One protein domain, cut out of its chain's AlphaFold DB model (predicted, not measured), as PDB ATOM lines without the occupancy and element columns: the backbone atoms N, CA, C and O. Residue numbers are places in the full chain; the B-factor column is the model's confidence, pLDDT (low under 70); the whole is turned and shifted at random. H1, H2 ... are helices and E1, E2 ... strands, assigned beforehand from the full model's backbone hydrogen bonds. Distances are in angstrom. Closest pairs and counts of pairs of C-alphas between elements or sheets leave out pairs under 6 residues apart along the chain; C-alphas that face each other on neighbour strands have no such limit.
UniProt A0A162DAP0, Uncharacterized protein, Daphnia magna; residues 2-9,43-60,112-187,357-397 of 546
ATOM      1  N   ILE A   2     218.007 185.027 164.569       21.42
ATOM      2  CA  ILE A   2     217.765 183.815 165.359       21.42
ATOM      3  C   ILE A   2     217.561 182.702 164.337       21.42
ATOM      4  O   ILE A   2     216.499 182.590 163.732       21.42
ATOM      5  N   LEU A   3     218.631 181.956 164.084       22.94
ATOM      6  CA  LEU A   3     218.525 180.628 163.506       22.94
ATOM      7  C   LEU A   3     218.013 179.712 164.604       22.94
ATOM      8  O   LEU A   3     218.692 179.510 165.611       22.94
ATOM      9  N   TRP A   4     216.811 179.192 164.417       25.70
ATOM     10  CA  TRP A   4     216.286 178.132 165.257       25.70
ATOM     11  C   TRP A   4     216.925 176.815 164.808       25.70
ATOM     12  O   TRP A   4     216.429 176.148 163.907       25.70
ATOM     13  N   GLY A   5     218.079 176.486 165.386       25.17
ATOM     14  CA  GLY A   5     218.578 175.115 165.408       25.17
ATOM     15  C   GLY A   5     218.258 174.531 166.774       25.17
ATOM     16  O   GLY A   5     218.594 175.138 167.790       25.17
ATOM     17  N   PHE A   6     217.561 173.402 166.798       32.28
ATOM     18  CA  PHE A   6     217.177 172.735 168.034       32.28
ATOM     19  C   PHE A   6     218.168 171.614 168.325       32.28
ATOM     20  O   PHE A   6     218.489 170.818 167.451       32.28
ATOM     21  N   VAL A   7     218.656 171.607 169.559       28.06
ATOM     22  CA  VAL A   7     219.525 170.596 170.164       28.06
ATOM     23  C   VAL A   7     218.660 169.981 171.262       28.06
ATOM     24  O   VAL A   7     218.255 170.699 172.179       28.06
ATOM     25  N   THR A   8     218.326 168.698 171.175       30.98
ATOM     26  CA  THR A   8     217.614 167.984 172.246       30.98
ATOM     27  C   THR A   8     218.540 166.925 172.818       30.98
ATOM     28  O   THR A   8     219.106 166.138 172.068       30.98
ATOM     29  N   GLN A   9     218.707 166.925 174.138       28.36
ATOM     30  CA  GLN A   9     219.516 165.954 174.866       28.36
ATOM     31  C   GLN A   9     218.633 165.365 175.969       28.36
ATOM     32  O   GLN A   9     218.034 166.130 176.732       28.36
ATOM     33  N   TYR A  43     230.035 192.853 173.615       48.06
ATOM     34  CA  TYR A  43     229.748 191.931 172.521       48.06
ATOM     35  C   TYR A  43     230.923 192.008 171.549       48.06
ATOM     36  O   TYR A  43     231.095 192.995 170.836       48.06
ATOM     37  N   VAL A  44     231.786 190.999 171.591       46.91
ATOM     38  CA  VAL A  44     232.822 190.833 170.585       46.91
ATOM     39  C   VAL A  44     232.122 190.166 169.418       46.91
ATOM     40  O   VAL A  44     231.678 189.025 169.540       46.91
ATOM     41  N   VAL A  45     231.980 190.892 168.310       52.62
ATOM     42  CA  VAL A  45     231.559 190.277 167.053       52.62
ATOM     43  C   VAL A  45     232.577 189.180 166.764       52.62
ATOM     44  O   VAL A  45     233.747 189.471 166.514       52.62
ATOM     45  N   ILE A  46     232.157 187.918 166.841       55.12
ATOM     46  CA  ILE A  46     232.948 186.834 166.275       55.12
ATOM     47  C   ILE A  46     232.801 187.014 164.767       55.12
ATOM     48  O   ILE A  46     231.784 186.648 164.178       55.12
ATOM     49  N   ASN A  47     233.774 187.697 164.165       50.66
ATOM     50  CA  ASN A  47     233.905 187.763 162.720       50.66
ATOM     51  C   ASN A  47     234.370 186.385 162.248       50.66
ATOM     52  O   ASN A  47     235.551 186.181 161.979       50.66
ATOM     53  N   ASP A  48     233.442 185.433 162.169       56.75
ATOM     54  CA  ASP A  48     233.672 184.236 161.377       56.75
ATOM     55  C   ASP A  48     233.805 184.701 159.928       56.75
ATOM     56  O   ASP A  48     232.854 185.215 159.328       56.75
ATOM     57  N   THR A  49     235.000 184.562 159.360       67.12
ATOM     58  CA  THR A  49     235.232 184.722 157.927       67.12
ATOM     59  C   THR A  49     234.479 183.604 157.207       67.12
ATOM     60  O   THR A  49     235.022 182.538 156.918       67.12
ATOM     61  N   MET A  50     233.182 183.822 156.967       77.12
ATOM     62  CA  MET A  50     232.339 182.882 156.233       77.12
ATOM     63  C   MET A  50     232.908 182.700 154.831       77.12
ATOM     64  O   MET A  50     233.177 183.672 154.120       77.12
ATOM     65  N   LYS A  51     233.092 181.441 154.431       83.12
ATOM     66  CA  LYS A  51     233.561 181.113 153.087       83.12
ATOM     67  C   LYS A  51     232.451 181.439 152.085       83.12
ATOM     68  O   LYS A  51     231.350 180.905 152.234       83.12
ATOM     69  N   PRO A  52     232.717 182.266 151.063       86.31
ATOM     70  CA  PRO A  52     231.726 182.535 150.036       86.31
ATOM     71  C   PRO A  52     231.288 181.245 149.330       86.31
ATOM     72  O   PRO A  52     232.093 180.347 149.071       86.31
ATOM     73  N   TYR A  53     230.004 181.166 148.989       88.12
ATOM     74  CA  TYR A  53     229.439 180.040 148.258       88.12
ATOM     75  C   TYR A  53     229.291 180.401 146.778       88.12
ATOM     76  O   TYR A  53     228.444 181.213 146.413       88.12
ATOM     77  N   HIS A  54     230.135 179.809 145.928       84.94
ATOM     78  CA  HIS A  54     230.245 180.171 144.508       84.94
ATOM     79  C   HIS A  54     229.612 179.166 143.537       84.94
ATOM     80  O   HIS A  54     229.579 179.423 142.334       84.94
ATOM     81  N   LYS A  55     229.124 178.011 144.011       83.00
ATOM     82  CA  LYS A  55     228.529 177.011 143.115       83.00
ATOM     83  C   LYS A  55     227.213 177.525 142.538       83.00
ATOM     84  O   LYS A  55     226.360 178.040 143.261       83.00
ATOM     85  N   GLN A  56     227.020 177.316 141.238       73.00
ATOM     86  CA  GLN A  56     225.744 177.584 140.591       73.00
ATOM     87  C   GLN A  56     224.728 176.522 141.024       73.00
ATOM     88  O   GLN A  56     224.798 175.364 140.618       73.00
ATOM     89  N   THR A  57     223.782 176.913 141.869       69.81
ATOM     90  CA  THR A  57     222.757 176.001 142.373       69.81
ATOM     91  C   THR A  57     221.656 175.822 141.331       69.81
ATOM     92  O   THR A  57     221.033 176.801 140.914       69.81
ATOM     93  N   LYS A  58     221.388 174.582 140.922       68.12
ATOM     94  CA  LYS A  58     220.215 174.223 140.111       68.12
ATOM     95  C   LYS A  58     219.212 173.481 140.991       68.12
ATOM     96  O   LYS A  58     219.607 172.806 141.940       68.12
ATOM     97  N   MET A  59     217.920 173.605 140.685       68.12
ATOM     98  CA  MET A  59     216.924 172.753 141.337       68.12
ATOM     99  C   MET A  59     217.204 171.283 141.011       68.12
ATOM    100  O   MET A  59     217.640 170.969 139.903       68.12
ATOM    101  N   SER A  60     216.950 170.409 141.988       68.50
ATOM    102  CA  SER A  60     217.122 168.959 141.857       68.50
ATOM    103  C   SER A  60     216.450 168.422 140.589       68.50
ATOM    104  O   SER A  60     215.319 168.795 140.275       68.50
ATOM    105  N   PRO A 112     195.109 163.664 175.013       62.88
ATOM    106  CA  PRO A 112     195.659 162.963 176.169       62.88
ATOM    107  C   PRO A 112     196.760 163.770 176.861       62.88
ATOM    108  O   PRO A 112     197.456 164.560 176.216       62.88
ATOM    109  N   LYS A 113     196.934 163.551 178.170       61.38
ATOM    110  CA  LYS A 113     197.995 164.194 178.948       61.38
ATOM    111  C   LYS A 113     199.336 163.943 178.264       61.38
ATOM    112  O   LYS A 113     199.708 162.801 178.012       61.38
ATOM    113  N   ASP A 114     200.021 165.034 177.954       59.25
ATOM    114  CA  ASP A 114     201.255 165.012 177.190       59.25
ATOM    115  C   ASP A 114     202.352 164.281 177.986       59.25
ATOM    116  O   ASP A 114     202.876 164.803 178.971       59.25
ATOM    117  N   SER A 115     202.642 163.040 177.590       56.72
ATOM    118  CA  SER A 115     203.552 162.115 178.281       56.72
ATOM    119  C   SER A 115     205.028 162.377 177.996       56.72
ATOM    120  O   SER A 115     205.903 161.749 178.585       56.72
ATOM    121  N   LEU A 116     205.310 163.278 177.063       57.44
ATOM    122  CA  LEU A 116     206.649 163.480 176.535       57.44
ATOM    123  C   LEU A 116     207.487 164.378 177.486       57.44
ATOM    124  O   LEU A 116     206.930 165.201 178.227       57.44
ATOM    125  N   PRO A 117     208.825 164.270 177.462       56.19
ATOM    126  CA  PRO A 117     209.702 164.990 178.386       56.19
ATOM    127  C   PRO A 117     209.724 166.506 178.127       56.19
ATOM    128  O   PRO A 117     209.400 166.989 177.037       56.19
ATOM    129  N   GLN A 118     210.103 167.281 179.148       64.44
ATOM    130  CA  GLN A 118     210.272 168.730 179.031       64.44
ATOM    131  C   GLN A 118     211.468 169.054 178.122       64.44
ATOM    132  O   GLN A 118     212.575 168.573 178.343       64.44
ATOM    133  N   GLN A 119     211.260 169.908 177.117       57.50
ATOM    134  CA  GLN A 119     212.304 170.276 176.157       57.50
ATOM    135  C   GLN A 119     213.077 171.530 176.588       57.50
ATOM    136  O   GLN A 119     212.522 172.452 177.194       57.50
ATOM    137  N   ARG A 120     214.365 171.593 176.221       61.56
ATOM    138  CA  ARG A 120     215.205 172.790 176.358       61.56
ATOM    139  C   ARG A 120     215.314 173.501 175.015       61.56
ATOM    140  O   ARG A 120     215.675 172.902 174.012       61.56
ATOM    141  N   VAL A 121     215.034 174.800 175.019       71.75
ATOM    142  CA  VAL A 121     215.215 175.667 173.851       71.75
ATOM    143  C   VAL A 121     216.534 176.411 174.001       71.75
ATOM    144  O   VAL A 121     216.741 177.101 175.001       71.75
ATOM    145  N   LEU A 122     217.410 176.281 173.006       71.75
ATOM    146  CA  LEU A 122     218.703 176.957 172.952       71.75
ATOM    147  C   LEU A 122     218.755 177.909 171.757       71.75
ATOM    148  O   LEU A 122     218.199 177.637 170.697       71.75
ATOM    149  N   TYR A 123     219.439 179.034 171.945       76.00
ATOM    150  CA  TYR A 123     219.668 180.013 170.889       76.00
ATOM    151  C   TYR A 123     221.071 179.830 170.323       76.00
ATOM    152  O   TYR A 123     222.053 179.884 171.065       76.00
ATOM    153  N   LEU A 124     221.164 179.647 169.007       77.94
ATOM    154  CA  LEU A 124     222.452 179.571 168.330       77.94
ATOM    155  C   LEU A 124     223.095 180.959 168.183       77.94
ATOM    156  O   LEU A 124     222.381 181.962 168.071       77.94
ATOM    157  N   PRO A 125     224.440 181.034 168.124       80.50
ATOM    158  CA  PRO A 125     225.145 182.279 167.852       80.50
ATOM    159  C   PRO A 125     224.651 182.945 166.564       80.50
ATOM    160  O   PRO A 125     224.565 182.321 165.502       80.50
ATOM    161  N   GLN A 126     224.354 184.238 166.662       80.94
ATOM    162  CA  GLN A 126     223.840 185.023 165.551       80.94
ATOM    163  C   GLN A 126     224.886 185.195 164.440       80.94
ATOM    164  O   GLN A 126     226.018 185.596 164.696       80.94
ATOM    165  N   ILE A 127     224.457 185.000 163.191       84.12
ATOM    166  CA  ILE A 127     225.205 185.409 161.997       84.12
ATOM    167  C   ILE A 127     224.768 186.829 161.613       84.12
ATOM    168  O   ILE A 127     223.580 187.087 161.397       84.12
ATOM    169  N   ASN A 128     225.720 187.761 161.535       86.00
ATOM    170  CA  ASN A 128     225.478 189.165 161.179       86.00
ATOM    171  C   ASN A 128     225.563 189.384 159.660       86.00
ATOM    172  O   ASN A 128     226.386 190.149 159.166       86.00
ATOM    173  N   ALA A 129     224.715 188.686 158.910       86.94
ATOM    174  CA  ALA A 129     224.596 188.829 157.464       86.94
ATOM    175  C   ALA A 129     223.154 188.555 157.021       86.94
ATOM    176  O   ALA A 129     222.348 188.030 157.789       86.94
ATOM    177  N   SER A 130     222.817 188.930 155.781       88.06
ATOM    178  CA  SER A 130     221.481 188.663 155.241       88.06
ATOM    179  C   SER A 130     221.195 187.150 155.215       88.06
ATOM    180  O   SER A 130     222.014 186.405 154.665       88.06
ATOM    181  N   PRO A 131     220.040 186.695 155.741       87.19
ATOM    182  CA  PRO A 131     219.677 185.276 155.809       87.19
ATOM    183  C   PRO A 131     219.507 184.625 154.434       87.19
ATOM    184  O   PRO A 131     219.563 183.407 154.322       87.19
ATOM    185  N   THR A 132     219.294 185.416 153.379       89.81
ATOM    186  CA  THR A 132     219.063 184.913 152.018       89.81
ATOM    187  C   THR A 132     220.344 184.769 151.200       89.81
ATOM    188  O   THR A 132     220.277 184.450 150.015       89.81
ATOM    189  N   ARG A 133     221.523 185.040 151.778       90.88
ATOM    190  CA  ARG A 133     222.792 184.803 151.081       90.88
ATOM    191  C   ARG A 133     223.140 183.316 151.104       90.88
ATOM    192  O   ARG A 133     223.026 182.664 152.137       90.88
ATOM    193  N   ALA A 134     223.614 182.788 149.978       91.44
ATOM    194  CA  ALA A 134     223.915 181.362 149.845       91.44
ATOM    195  C   ALA A 134     225.014 180.873 150.810       91.44
ATOM    196  O   ALA A 134     224.928 179.759 151.317       91.44
ATOM    197  N   ASP A 135     226.014 181.706 151.106       91.56
ATOM    198  CA  ASP A 135     227.073 181.398 152.074       91.56
ATOM    199  C   ASP A 135     226.555 181.326 153.516       91.56
ATOM    200  O   ASP A 135     226.901 180.401 154.246       91.56
ATOM    201  N   VAL A 136     225.656 182.236 153.895       91.44
ATOM    202  CA  VAL A 136     224.975 182.221 155.199       91.44
ATOM    203  C   VAL A 136     224.115 180.968 155.356       91.44
ATOM    204  O   VAL A 136     224.135 180.328 156.406       91.44
ATOM    205  N   ILE A 137     223.378 180.591 154.311       91.94
ATOM    206  CA  ILE A 137     222.535 179.389 154.318       91.94
ATOM    207  C   ILE A 137     223.400 178.128 154.400       91.94
ATOM    208  O   ILE A 137     223.106 177.247 155.201       91.94
ATOM    209  N   MET A 138     224.495 178.054 153.642       92.38
ATOM    210  CA  MET A 138     225.436 176.938 153.731       92.38
ATOM    211  C   MET A 138     226.045 176.818 155.135       92.38
ATOM    212  O   MET A 138     226.041 175.731 155.708       92.38
ATOM    213  N   GLU A 139     226.525 177.918 155.720       90.94
ATOM    214  CA  GLU A 139     227.069 177.913 157.083       90.94
ATOM    215  C   GLU A 139     226.014 177.459 158.100       90.94
ATOM    216  O   GLU A 139     226.297 176.653 158.984       90.94
ATOM    217  N   THR A 140     224.768 177.908 157.935       91.12
ATOM    218  CA  THR A 140     223.634 177.455 158.749       91.12
ATOM    219  C   THR A 140     223.437 175.945 158.651       91.12
ATOM    220  O   THR A 140     223.353 175.269 159.672       91.12
ATOM    221  N   MET A 141     223.389 175.402 157.432       91.06
ATOM    222  CA  MET A 141     223.212 173.966 157.205       91.06
ATOM    223  C   MET A 141     224.364 173.159 157.819       91.06
ATOM    224  O   MET A 141     224.136 172.112 158.415       91.06
ATOM    225  N   GLN A 142     225.598 173.661 157.736       91.69
ATOM    226  CA  GLN A 142     226.757 173.027 158.365       91.69
ATOM    227  C   GLN A 142     226.698 173.076 159.896       91.69
ATOM    228  O   GLN A 142     227.050 172.090 160.537       91.69
ATOM    229  N   ARG A 143     226.234 174.185 160.491       90.25
ATOM    230  CA  ARG A 143     225.978 174.280 161.940       90.25
ATOM    231  C   ARG A 143     224.947 173.250 162.385       90.25
ATOM    232  O   ARG A 143     225.178 172.569 163.375       90.25
ATOM    233  N   SER A 144     223.859 173.096 161.632       88.94
ATOM    234  CA  SER A 144     222.832 172.082 161.892       88.94
ATOM    235  C   SER A 144     223.391 170.659 161.832       88.94
ATOM    236  O   SER A 144     223.093 169.857 162.707       88.94
ATOM    237  N   LEU A 145     224.248 170.341 160.859       87.69
ATOM    238  CA  LEU A 145     224.898 169.026 160.808       87.69
ATOM    239  C   LEU A 145     225.803 168.779 162.026       87.69
ATOM    240  O   LEU A 145     225.700 167.718 162.626       87.69
ATOM    241  N   ARG A 146     226.612 169.768 162.441       89.06
ATOM    242  CA  ARG A 146     227.451 169.657 163.653       89.06
ATOM    243  C   ARG A 146     226.617 169.402 164.906       89.06
ATOM    244  O   ARG A 146     226.937 168.508 165.672       89.06
ATOM    245  N   ILE A 147     225.519 170.139 165.063       84.62
ATOM    246  CA  ILE A 147     224.550 169.933 166.149       84.62
ATOM    247  C   ILE A 147     223.990 168.513 166.120       84.62
ATOM    248  O   ILE A 147     223.920 167.853 167.148       84.62
ATOM    249  N   SER A 148     223.610 168.033 164.937       83.12
ATOM    250  CA  SER A 148     223.103 166.676 164.782       83.12
ATOM    251  C   SER A 148     224.127 165.631 165.220       83.12
ATOM    252  O   SER A 148     223.733 164.611 165.767       83.12
ATOM    253  N   ASP A 149     225.415 165.866 164.969       86.12
ATOM    254  CA  ASP A 149     226.493 164.968 165.389       86.12
ATOM    255  C   ASP A 149     226.737 165.058 166.910       86.12
ATOM    256  O   ASP A 149     226.891 164.033 167.565       86.12
ATOM    257  N   GLU A 150     226.697 166.262 167.494       85.75
ATOM    258  CA  GLU A 150     226.802 166.491 168.948       85.75
ATOM    259  C   GLU A 150     225.633 165.875 169.738       85.75
ATOM    260  O   GLU A 150     225.807 165.458 170.883       85.75
ATOM    261  N   CYS A 151     224.445 165.811 169.131       81.19
ATOM    262  CA  CYS A 151     223.246 165.194 169.701       81.19
ATOM    263  C   CYS A 151     223.100 163.697 169.393       81.19
ATOM    264  O   CYS A 151     222.068 163.133 169.745       81.19
ATOM    265  N   ASP A 152     224.057 163.079 168.692       80.50
ATOM    266  CA  ASP A 152     223.957 161.696 168.197       80.50
ATOM    267  C   ASP A 152     222.663 161.420 167.394       80.50
ATOM    268  O   ASP A 152     222.066 160.345 167.416       80.50
ATOM    269  N   GLN A 153     222.191 162.432 166.663       76.50
ATOM    270  CA  GLN A 153     221.008 162.333 165.816       76.50
ATOM    271  C   GLN A 153     221.393 161.834 164.426       76.50
ATOM    272  O   GLN A 153     222.265 162.405 163.765       76.50
ATOM    273  N   GLN A 154     220.690 160.808 163.938       77.69
ATOM    274  CA  GLN A 154     220.886 160.279 162.583       77.69
ATOM    275  C   GLN A 154     220.439 161.248 161.486       77.69
ATOM    276  O   GLN A 154     220.995 161.210 160.393       77.69
ATOM    277  N   TYR A 155     219.482 162.127 161.780       82.06
ATOM    278  CA  TYR A 155     218.935 163.125 160.864       82.06
ATOM    279  C   TYR A 155     218.618 164.409 161.626       82.06
ATOM    280  O   TYR A 155     218.327 164.361 162.818       82.06
ATOM    281  N   ILE A 156     218.610 165.548 160.931       81.75
ATOM    282  CA  ILE A 156     218.192 166.826 161.518       81.75
ATOM    283  C   ILE A 156     217.222 167.561 160.600       81.75
ATOM    284  O   ILE A 156     217.476 167.688 159.406       81.75
ATOM    285  N   SER A 157     216.123 168.078 161.152       83.31
ATOM    286  CA  SER A 157     215.200 168.951 160.418       83.31
ATOM    287  C   SER A 157     215.523 170.422 160.666       83.31
ATOM    288  O   SER A 157     215.781 170.829 161.799       83.31
ATOM    289  N   VAL A 158     215.487 171.235 159.609       84.75
ATOM    290  CA  VAL A 158     215.673 172.687 159.686       84.75
ATOM    291  C   VAL A 158     214.487 173.397 159.051       84.75
ATOM    292  O   VAL A 158     214.287 173.361 157.829       84.75
ATOM    293  N   THR A 159     213.727 174.096 159.890       85.50
ATOM    294  CA  THR A 159     212.579 174.902 159.481       85.50
ATOM    295  C   THR A 159     213.026 176.247 158.934       85.50
ATOM    296  O   THR A 159     213.688 177.030 159.611       85.50
ATOM    297  N   ASN A 160     212.629 176.534 157.698       85.19
ATOM    298  CA  ASN A 160     213.022 177.734 156.976       85.19
ATOM    299  C   ASN A 160     211.803 178.507 156.469       85.19
ATOM    300  O   ASN A 160     210.777 177.931 156.090       85.19
ATOM    301  N   ASP A 161     211.936 179.833 156.405       87.12
ATOM    302  CA  ASP A 161     211.032 180.628 155.580       87.12
ATOM    303  C   ASP A 161     211.191 180.251 154.098       87.12
ATOM    304  O   ASP A 161     212.157 179.603 153.681       87.12
ATOM    305  N   LEU A 162     210.228 180.656 153.270       88.25
ATOM    306  CA  LEU A 162     210.250 180.282 151.863       88.25
ATOM    307  C   LEU A 162     211.424 180.917 151.093       88.25
ATOM    308  O   LEU A 162     211.870 180.335 150.113       88.25
ATOM    309  N   ALA A 163     211.930 182.090 151.475       88.94
ATOM    310  CA  ALA A 163     213.058 182.705 150.775       88.94
ATOM    311  C   ALA A 163     214.354 181.906 151.000       88.94
ATOM    312  O   ALA A 163     215.108 181.676 150.053       88.94
ATOM    313  N   ILE A 164     214.559 181.419 152.222       91.50
ATOM    314  CA  ILE A 164     215.697 180.593 152.623       91.50
ATOM    315  C   ILE A 164     215.556 179.171 152.068       91.50
ATOM    316  O   ILE A 164     216.490 178.649 151.458       91.50
ATOM    317  N   ALA A 165     214.378 178.555 152.204       90.50
ATOM    318  CA  ALA A 165     214.154 177.155 151.845       90.50
ATOM    319  C   ALA A 165     214.461 176.848 150.372       90.50
ATOM    320  O   ALA A 165     215.028 175.801 150.064       90.50
ATOM    321  N   LYS A 166     214.138 177.764 149.447       90.50
ATOM    322  CA  LYS A 166     214.429 177.587 148.010       90.50
ATOM    323  C   LYS A 166     215.919 177.474 147.731       90.50
ATOM    324  O   LYS A 166     216.351 176.638 146.934       90.50
ATOM    325  N   ILE A 167     216.693 178.343 148.375       91.00
ATOM    326  CA  ILE A 167     218.141 178.391 148.211       91.00
ATOM    327  C   ILE A 167     218.750 177.175 148.908       91.00
ATOM    328  O   ILE A 167     219.544 176.474 148.292       91.00
ATOM    329  N   ALA A 168     218.297 176.852 150.123       91.44
ATOM    330  CA  ALA A 168     218.736 175.674 150.866       91.44
ATOM    331  C   ALA A 168     218.506 174.371 150.079       91.44
ATOM    332  O   ALA A 168     219.416 173.555 149.982       91.44
ATOM    333  N   LEU A 169     217.337 174.193 149.447       90.00
ATOM    334  CA  LEU A 169     217.036 173.018 148.615       90.00
ATOM    335  C   LEU A 169     217.952 172.932 147.389       90.00
ATOM    336  O   LEU A 169     218.358 171.844 146.982       90.00
ATOM    337  N   SER A 170     218.298 174.078 146.806       90.31
ATOM    338  CA  SER A 170     219.177 174.141 145.636       90.31
ATOM    339  C   SER A 170     220.646 173.886 146.015       90.31
ATOM    340  O   SER A 170     221.358 173.209 145.277       90.31
ATOM    341  N   ILE A 171     221.090 174.362 147.187       91.75
ATOM    342  CA  ILE A 171     222.398 174.028 147.775       91.75
ATOM    343  C   ILE A 171     222.449 172.538 148.108       91.75
ATOM    344  O   ILE A 171     223.382 171.854 147.704       91.75
ATOM    345  N   GLN A 172     221.425 172.009 148.781       90.25
ATOM    346  CA  GLN A 172     221.353 170.594 149.129       90.25
ATOM    347  C   GLN A 172     221.475 169.707 147.888       90.25
ATOM    348  O   GLN A 172     222.223 168.736 147.921       90.25
ATOM    349  N   ALA A 173     220.794 170.054 146.791       88.69
ATOM    350  CA  ALA A 173     220.907 169.341 145.521       88.69
ATOM    351  C   ALA A 173     222.331 169.395 144.929       88.69
ATOM    352  O   ALA A 173     222.812 168.387 144.416       88.69
ATOM    353  N   ALA A 174     223.015 170.539 145.025       89.38
ATOM    354  CA  ALA A 174     224.378 170.731 144.516       89.38
ATOM    355  C   ALA A 174     225.474 170.080 145.385       89.38
ATOM    356  O   ALA A 174     226.596 169.879 144.919       89.38
ATOM    357  N   GLU A 175     225.171 169.778 146.647       89.31
ATOM    358  CA  GLU A 175     226.117 169.237 147.634       89.31
ATOM    359  C   GLU A 175     225.867 167.765 147.961       89.31
ATOM    360  O   GLU A 175     226.444 167.226 148.909       89.31
ATOM    361  N   ARG A 176     225.000 167.088 147.206       85.06
ATOM    362  CA  ARG A 176     224.730 165.669 147.440       85.06
ATOM    363  C   ARG A 176     225.993 164.813 147.277       85.06
ATOM    364  O   ARG A 176     226.776 165.070 146.366       85.06
ATOM    365  N   PRO A 177     226.169 163.771 148.116       87.62
ATOM    366  CA  PRO A 177     225.291 163.333 149.213       87.62
ATOM    367  C   PRO A 177     225.594 163.990 150.577       87.62
ATOM    368  O   PRO A 177     224.963 163.644 151.573       87.62
ATOM    369  N   ARG A 178     226.536 164.939 150.647       87.19
ATOM    370  CA  ARG A 178     227.126 165.463 151.894       87.19
ATOM    371  C   ARG A 178     226.109 166.046 152.880       87.19
ATOM    372  O   ARG A 178     226.348 166.014 154.080       87.19
ATOM    373  N   ILE A 179     225.001 166.594 152.380       86.19
ATOM    374  CA  ILE A 179     223.974 167.270 153.192       86.19
ATOM    375  C   ILE A 179     222.621 166.532 153.128       86.19
ATOM    376  O   ILE A 179     221.574 167.103 153.424       86.19
ATOM    377  N   ASN A 180     222.611 165.248 152.746       84.75
ATOM    378  CA  ASN A 180     221.378 164.448 152.706       84.75
ATOM    379  C   ASN A 180     220.818 164.135 154.100       84.75
ATOM    380  O   ASN A 180     219.632 163.872 154.213       84.75
ATOM    381  N   LYS A 181     221.652 164.213 155.146       83.69
ATOM    382  CA  LYS A 181     221.259 164.065 156.558       83.69
ATOM    383  C   LYS A 181     220.278 165.154 157.038       83.69
ATOM    384  O   LYS A 181     219.594 164.979 158.044       83.69
ATOM    385  N   LEU A 182     220.243 166.296 156.347       86.75
ATOM    386  CA  LEU A 182     219.474 167.475 156.737       86.75
ATOM    387  C   LEU A 182     218.141 167.528 155.984       86.75
ATOM    388  O   LEU A 182     218.115 167.685 154.768       86.75
ATOM    389  N   PHE A 183     217.022 167.491 156.691       87.50
ATOM    390  CA  PHE A 183     215.707 167.694 156.102       87.50
ATOM    391  C   PHE A 183     215.339 169.186 156.093       87.50
ATOM    392  O   PHE A 183     215.364 169.856 157.122       87.50
ATOM    393  N   ILE A 184     214.992 169.733 154.924       88.12
ATOM    394  CA  ILE A 184     214.595 171.144 154.789       88.12
ATOM    395  C   ILE A 184     213.076 171.251 154.898       88.12
ATOM    396  O   ILE A 184     212.346 170.860 153.983       88.12
ATOM    397  N   GLN A 185     212.609 171.841 155.995       87.12
ATOM    398  CA  GLN A 185     211.194 172.008 156.298       87.12
ATOM    399  C   GLN A 185     210.715 173.419 155.939       87.12
ATOM    400  O   GLN A 185     211.374 174.415 156.248       87.12
ATOM    401  N   LEU A 186     209.556 173.527 155.281       87.38
ATOM    402  CA  LEU A 186     208.892 174.820 155.097       87.38
ATOM    403  C   LEU A 186     208.177 175.218 156.389       87.38
ATOM    404  O   LEU A 186     207.353 174.465 156.900       87.38
ATOM    405  N   GLY A 187     208.452 176.424 156.885       84.25
ATOM    406  CA  GLY A 187     207.855 176.929 158.118       84.25
ATOM    407  C   GLY A 187     206.334 177.028 158.057       84.25
ATOM    408  O   GLY A 187     205.786 177.850 157.314       84.25
ATOM    409  N   PHE A 357     194.214 181.583 144.493       89.44
ATOM    410  CA  PHE A 357     194.351 182.974 144.935       89.44
ATOM    411  C   PHE A 357     195.661 183.645 144.504       89.44
ATOM    412  O   PHE A 357     196.042 184.677 145.069       89.44
ATOM    413  N   ASN A 358     196.365 183.100 143.505       87.81
ATOM    414  CA  ASN A 358     197.601 183.674 142.960       87.81
ATOM    415  C   ASN A 358     198.688 183.889 144.044       87.81
ATOM    416  O   ASN A 358     199.190 184.988 144.296       87.81
ATOM    417  N   HIS A 359     199.027 182.802 144.732       87.75
ATOM    418  CA  HIS A 359     200.133 182.670 145.681       87.75
ATOM    419  C   HIS A 359     201.194 181.702 145.135       87.75
ATOM    420  O   HIS A 359     201.681 180.808 145.828       87.75
ATOM    421  N   HIS A 360     201.579 181.897 143.871       87.25
ATOM    422  CA  HIS A 360     202.364 180.942 143.079       87.25
ATOM    423  C   HIS A 360     203.668 180.464 143.731       87.25
ATOM    424  O   HIS A 360     204.070 179.320 143.534       87.25
ATOM    425  N   ASN A 361     204.334 181.316 144.516       88.19
ATOM    426  CA  ASN A 361     205.560 180.946 145.217       88.19
ATOM    427  C   ASN A 361     205.325 179.835 146.251       88.19
ATOM    428  O   ASN A 361     206.033 178.833 146.221       88.19
ATOM    429  N   TYR A 362     204.333 179.992 147.127       90.56
ATOM    430  CA  TYR A 362     203.969 178.943 148.081       90.56
ATOM    431  C   TYR A 362     203.296 177.763 147.387       90.56
ATOM    432  O   TYR A 362     203.541 176.631 147.776       90.56
ATOM    433  N   ALA A 363     202.535 178.004 146.316       90.62
ATOM    434  CA  ALA A 363     201.924 176.938 145.531       90.62
ATOM    435  C   ALA A 363     202.982 175.964 144.968       90.62
ATOM    436  O   ALA A 363     202.964 174.773 145.253       90.62
ATOM    437  N   ARG A 364     203.976 176.475 144.227       90.56
ATOM    438  CA  ARG A 364     205.012 175.647 143.579       90.56
ATOM    439  C   ARG A 364     205.911 174.928 144.583       90.56
ATOM    440  O   ARG A 364     206.185 173.741 144.436       90.56
ATOM    441  N   TRP A 365     206.378 175.646 145.601       90.38
ATOM    442  CA  TRP A 365     207.303 175.076 146.583       90.38
ATOM    443  C   TRP A 365     206.599 174.221 147.633       90.38
ATOM    444  O   TRP A 365     207.210 173.282 148.130       90.38
ATOM    445  N   GLY A 366     205.313 174.467 147.897       91.31
ATOM    446  CA  GLY A 366     204.453 173.580 148.679       91.31
ATOM    447  C   GLY A 366     204.308 172.208 148.024       91.31
ATOM    448  O   GLY A 366     204.479 171.204 148.707       91.31
ATOM    449  N   VAL A 367     204.126 172.147 146.693       91.69
ATOM    450  CA  VAL A 367     204.114 170.872 145.946       91.69
ATOM    451  C   VAL A 367     205.433 170.113 146.119       91.69
ATOM    452  O   VAL A 367     205.417 168.921 146.423       91.69
ATOM    453  N   ARG A 368     206.582 170.791 145.969       89.81
ATOM    454  CA  ARG A 368     207.890 170.136 146.143       89.81
ATOM    455  C   ARG A 368     208.125 169.690 147.587       89.81
ATOM    456  O   ARG A 368     208.656 168.609 147.810       89.81
ATOM    457  N   PHE A 369     207.741 170.511 148.557       90.44
ATOM    458  CA  PHE A 369     207.869 170.175 149.970       90.44
ATOM    459  C   PHE A 369     207.001 168.969 150.346       90.44
ATOM    460  O   PHE A 369     207.489 168.047 150.992       90.44
ATOM    461  N   HIS A 370     205.759 168.921 149.859       90.62
ATOM    462  CA  HIS A 370     204.894 167.754 149.999       90.62
ATOM    463  C   HIS A 370     205.528 166.489 149.398       90.62
ATOM    464  O   HIS A 370     205.563 165.454 150.053       90.62
ATOM    465  N   ASP A 371     206.081 166.566 148.181       90.44
ATOM    466  CA  ASP A 371     206.786 165.440 147.549       90.44
ATOM    467  C   ASP A 371     207.967 164.930 148.393       90.44
ATOM    468  O   ASP A 371     208.128 163.722 148.562       90.44
ATOM    469  N   ASN A 372     208.754 165.838 148.981       87.75
ATOM    470  CA  ASN A 372     209.842 165.468 149.886       87.75
ATOM    471  C   ASN A 372     209.322 164.734 151.139       87.75
ATOM    472  O   ASN A 372     209.930 163.750 151.552       87.75
ATOM    473  N   MET A 373     208.198 165.174 151.723       86.75
ATOM    474  CA  MET A 373     207.584 164.499 152.877       86.75
ATOM    475  C   MET A 373     207.057 163.104 152.524       86.75
ATOM    476  O   MET A 373     207.233 162.169 153.295       86.75
ATOM    477  N   MET A 374     206.476 162.919 151.336       85.50
ATOM    478  CA  MET A 374     206.001 161.601 150.882       85.50
ATOM    479  C   MET A 374     207.132 160.579 150.687       85.50
ATOM    480  O   MET A 374     206.915 159.371 150.759       85.50
ATOM    481  N   LYS A 375     208.351 161.053 150.415       85.12
ATOM    482  CA  LYS A 375     209.557 160.228 150.232       85.12
ATOM    483  C   LYS A 375     210.346 160.033 151.524       85.12
ATOM    484  O   LYS A 375     211.467 159.519 151.497       85.12
ATOM    485  N   MET A 376     209.807 160.489 152.645       79.69
ATOM    486  CA  MET A 376     210.572 160.574 153.869       79.69
ATOM    487  C   MET A 376     210.937 159.222 154.454       79.69
ATOM    488  O   MET A 376     212.088 159.044 154.819       79.69
ATOM    489  N   GLU A 377     210.020 158.257 154.449       73.31
ATOM    490  CA  GLU A 377     210.307 156.897 154.921       73.31
ATOM    491  C   GLU A 377     211.503 156.266 154.196       73.31
ATOM    492  O   GLU A 377     212.209 155.462 154.779       73.31
ATOM    493  N   ASN A 378     211.784 156.672 152.953       76.25
ATOM    494  CA  ASN A 378     212.918 156.158 152.185       76.25
ATOM    495  C   ASN A 378     214.196 156.991 152.358       76.25
ATOM    496  O   ASN A 378     215.297 156.473 152.215       76.25
ATOM    497  N   SER A 379     214.060 158.301 152.580       72.38
ATOM    498  CA  SER A 379     215.197 159.235 152.621       72.38
ATOM    499  C   SER A 379     215.710 159.499 154.035       72.38
ATOM    500  O   SER A 379     216.891 159.774 154.207       72.38
ATOM    501  N   HIS A 380     214.820 159.413 155.019       72.50
ATOM    502  CA  HIS A 380     215.071 159.612 156.441       72.50
ATOM    503  C   HIS A 380     214.295 158.526 157.241       72.50
ATOM    504  O   HIS A 380     213.310 158.843 157.911       72.50
ATOM    505  N   PRO A 381     214.665 157.228 157.117       57.56
ATOM    506  CA  PRO A 381     213.994 156.092 157.765       57.56
ATOM    507  C   PRO A 381     214.272 156.000 159.278       57.56
ATOM    508  O   PRO A 381     214.994 155.116 159.714       57.56
ATOM    509  N   VAL A 382     213.704 156.898 160.085       46.97
ATOM    510  CA  VAL A 382     213.507 156.756 161.548       46.97
ATOM    511  C   VAL A 382     212.374 157.705 161.924       46.97
ATOM    512  O   VAL A 382     212.638 158.891 161.932       46.97
ATOM    513  N   SER A 383     211.136 157.240 162.148       42.09
ATOM    514  CA  SER A 383     210.026 157.969 162.830       42.09
ATOM    515  C   SER A 383     209.807 159.480 162.532       42.09
ATOM    516  O   SER A 383     209.052 160.158 163.227       42.09
ATOM    517  N   VAL A 384     210.342 159.997 161.414       41.38
ATOM    518  CA  VAL A 384     210.363 161.427 161.059       41.38
ATOM    519  C   VAL A 384     208.978 161.932 160.685       41.38
ATOM    520  O   VAL A 384     208.732 163.128 160.814       41.38
ATOM    521  N   GLY A 385     208.045 161.046 160.317       35.84
ATOM    522  CA  GLY A 385     206.654 161.421 160.086       35.84
ATOM    523  C   GLY A 385     206.142 162.324 161.212       35.84
ATOM    524  O   GLY A 385     205.809 163.487 160.989       35.84
ATOM    525  N   TYR A 386     206.204 161.862 162.459       35.59
ATOM    526  CA  TYR A 386     205.639 162.573 163.610       35.59
ATOM    527  C   TYR A 386     206.295 163.935 163.932       35.59
ATOM    528  O   TYR A 386     205.710 164.726 164.667       35.59
ATOM    529  N   ASN A 387     207.451 164.265 163.339       38.88
ATOM    530  CA  ASN A 387     208.241 165.464 163.658       38.88
ATOM    531  C   ASN A 387     208.065 166.656 162.690       38.88
ATOM    532  O   ASN A 387     208.657 167.711 162.910       38.88
ATOM    533  N   LEU A 388     207.274 166.553 161.614       41.25
ATOM    534  CA  LEU A 388     207.253 167.592 160.549       41.25
ATOM    535  C   LEU A 388     206.127 168.596 160.617       41.25
ATOM    536  O   LEU A 388     206.082 169.558 159.844       41.25
ATOM    537  N   THR A 389     205.177 168.348 161.495       35.88
ATOM    538  CA  THR A 389     204.017 169.216 161.628       35.88
ATOM    539  C   THR A 389     204.273 170.261 162.698       35.88
ATOM    540  O   THR A 389     203.669 171.321 162.671       35.88
ATOM    541  N   LEU A 390     205.238 170.026 163.580       36.09
ATOM    542  CA  LEU A 390     205.503 170.844 164.746       36.09
ATOM    543  C   LEU A 390     206.664 171.798 164.432       36.09
ATOM    544  O   LEU A 390     207.747 171.372 164.031       36.09
ATOM    545  N   ASP A 391     206.462 173.101 164.662       34.66
ATOM    546  CA  ASP A 391     207.590 173.922 165.113       34.66
ATOM    547  C   ASP A 391     208.191 173.205 166.343       34.66
ATOM    548  O   ASP A 391     207.412 172.649 167.123       34.66
ATOM    549  N   PRO A 392     209.515 173.188 166.571       33.19
ATOM    550  CA  PRO A 392     210.159 172.213 167.478       33.19
ATOM    551  C   PRO A 392     209.942 172.424 168.990       33.19
ATOM    552  O   PRO A 392     210.774 172.065 169.816       33.19
ATOM    553  N   VAL A 393     208.801 172.996 169.368       31.48
ATOM    554  CA  VAL A 393     208.297 173.131 170.737       31.48
ATOM    555  C   VAL A 393     207.509 171.884 171.186       31.48
ATOM    556  O   VAL A 393     207.008 171.857 172.308       31.48
ATOM    557  N   SER A 394     207.364 170.843 170.356       29.56
ATOM    558  CA  SER A 394     206.427 169.755 170.685       29.56
ATOM    559  C   SER A 394     206.798 168.352 170.186       29.56
ATOM    560  O   SER A 394     205.934 167.607 169.743       29.56
ATOM    561  N   LYS A 395     208.048 167.976 170.493       35.91
ATOM    562  CA  LYS A 395     208.458 166.647 171.012       35.91
ATOM    563  C   LYS A 395     209.094 165.595 170.093       35.91
ATOM    564  O   LYS A 395     209.105 165.710 168.882       35.91
ATOM    565  N   MET A 396     209.759 164.674 170.802       29.22
ATOM    566  CA  MET A 396     210.875 163.774 170.495       29.22
ATOM    567  C   MET A 396     210.450 162.317 170.765       29.22
ATOM    568  O   MET A 396     209.515 162.086 171.525       29.22
ATOM    569  N   GLU A 397     211.116 161.355 170.131       27.72
ATOM    570  CA  GLU A 397     210.745 159.933 170.055       27.72
ATOM    571  C   GLU A 397     210.939 159.108 171.341       27.72
ATOM    572  O   GLU A 397     211.732 159.445 172.214       27.72
TER     573      GLU A 397
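Overview. This is residues 2 to 9, 43 to 60, 112 to 187 and 357 to 397 of the 546 residues of an uncharacterized protein of Daphnia magna (UniProt A0A162DAP0). What does the domain look like? Two parallel strands, E1 and E2, make a small core with H1, H2 and H3 packed round it, while residues 43 to 60 and 112 to 133, long stretches with no named element, run round the outside. What is it made of? The 143 printed residues hold H1 E1 H2 E2 H3 H4 H5 in that order; 63, under half, are in named elements, and the class is mostly helix. The whole is compact, with a radius of gyration of the C-alphas of 15.8 A and spans of 48 by 44 by 33 A.

Arrangement. How do the strands pair? E1, residues 156 to 160, and E2, residues 182 to 186, are parallel at 30 degrees; N 158 and O 183, 2.8 A apart, are within hydrogen-bond range. With H2, residues 162 to 174, they form a strand-helix-strand unit, two parallel strands with a helix between, its crossover right-handed. What touches H2? H1, residues 134 to 150, touches it with residues 134 to 141 alone, about perpendicular at 75 degrees; the closest C-alphas, Ile 137 and Ala 168, are 6.3 A apart. H3, residues 360 to 374, only just touches it, with 3 pairs of C-alphas within 8 A, the closest Leu 162 and Tyr 362 at 7.5 A. What follows? H4, residues 376 to 379, and H5, residues 384 to 387, touch only at the corner, closest at C-alphas 376 and 384, 7.2 A. Are the helix backbones bonded throughout? Every O i to N i+4 pair is within hydrogen-bond range in H1 and H3, 8 of 9 in H2; H4 and H5 are too short for one.

Along the chain. Where does H1 begin? C-alpha 134 is at (223.915, 181.362, 149.845), and H1 measures 24.4 A, H2 18.6 A and H3 21.2 A. Where does H5 end? C-alpha 387 is at (208.241, 165.464, 163.658).

Size, cuts and confidence. Where is it cut? Residues 10 to 42, 61 to 111 and 188 to 356 are not printed, with C-alpha gaps of 28.0, 40.9 and 19.8 A. Are links long? Of the links printed whole, none is long. Where is confidence low? Residues 2 to 9, 43 to 49, 57 to 60, 112 to 120 and 381 to 397 are under 70.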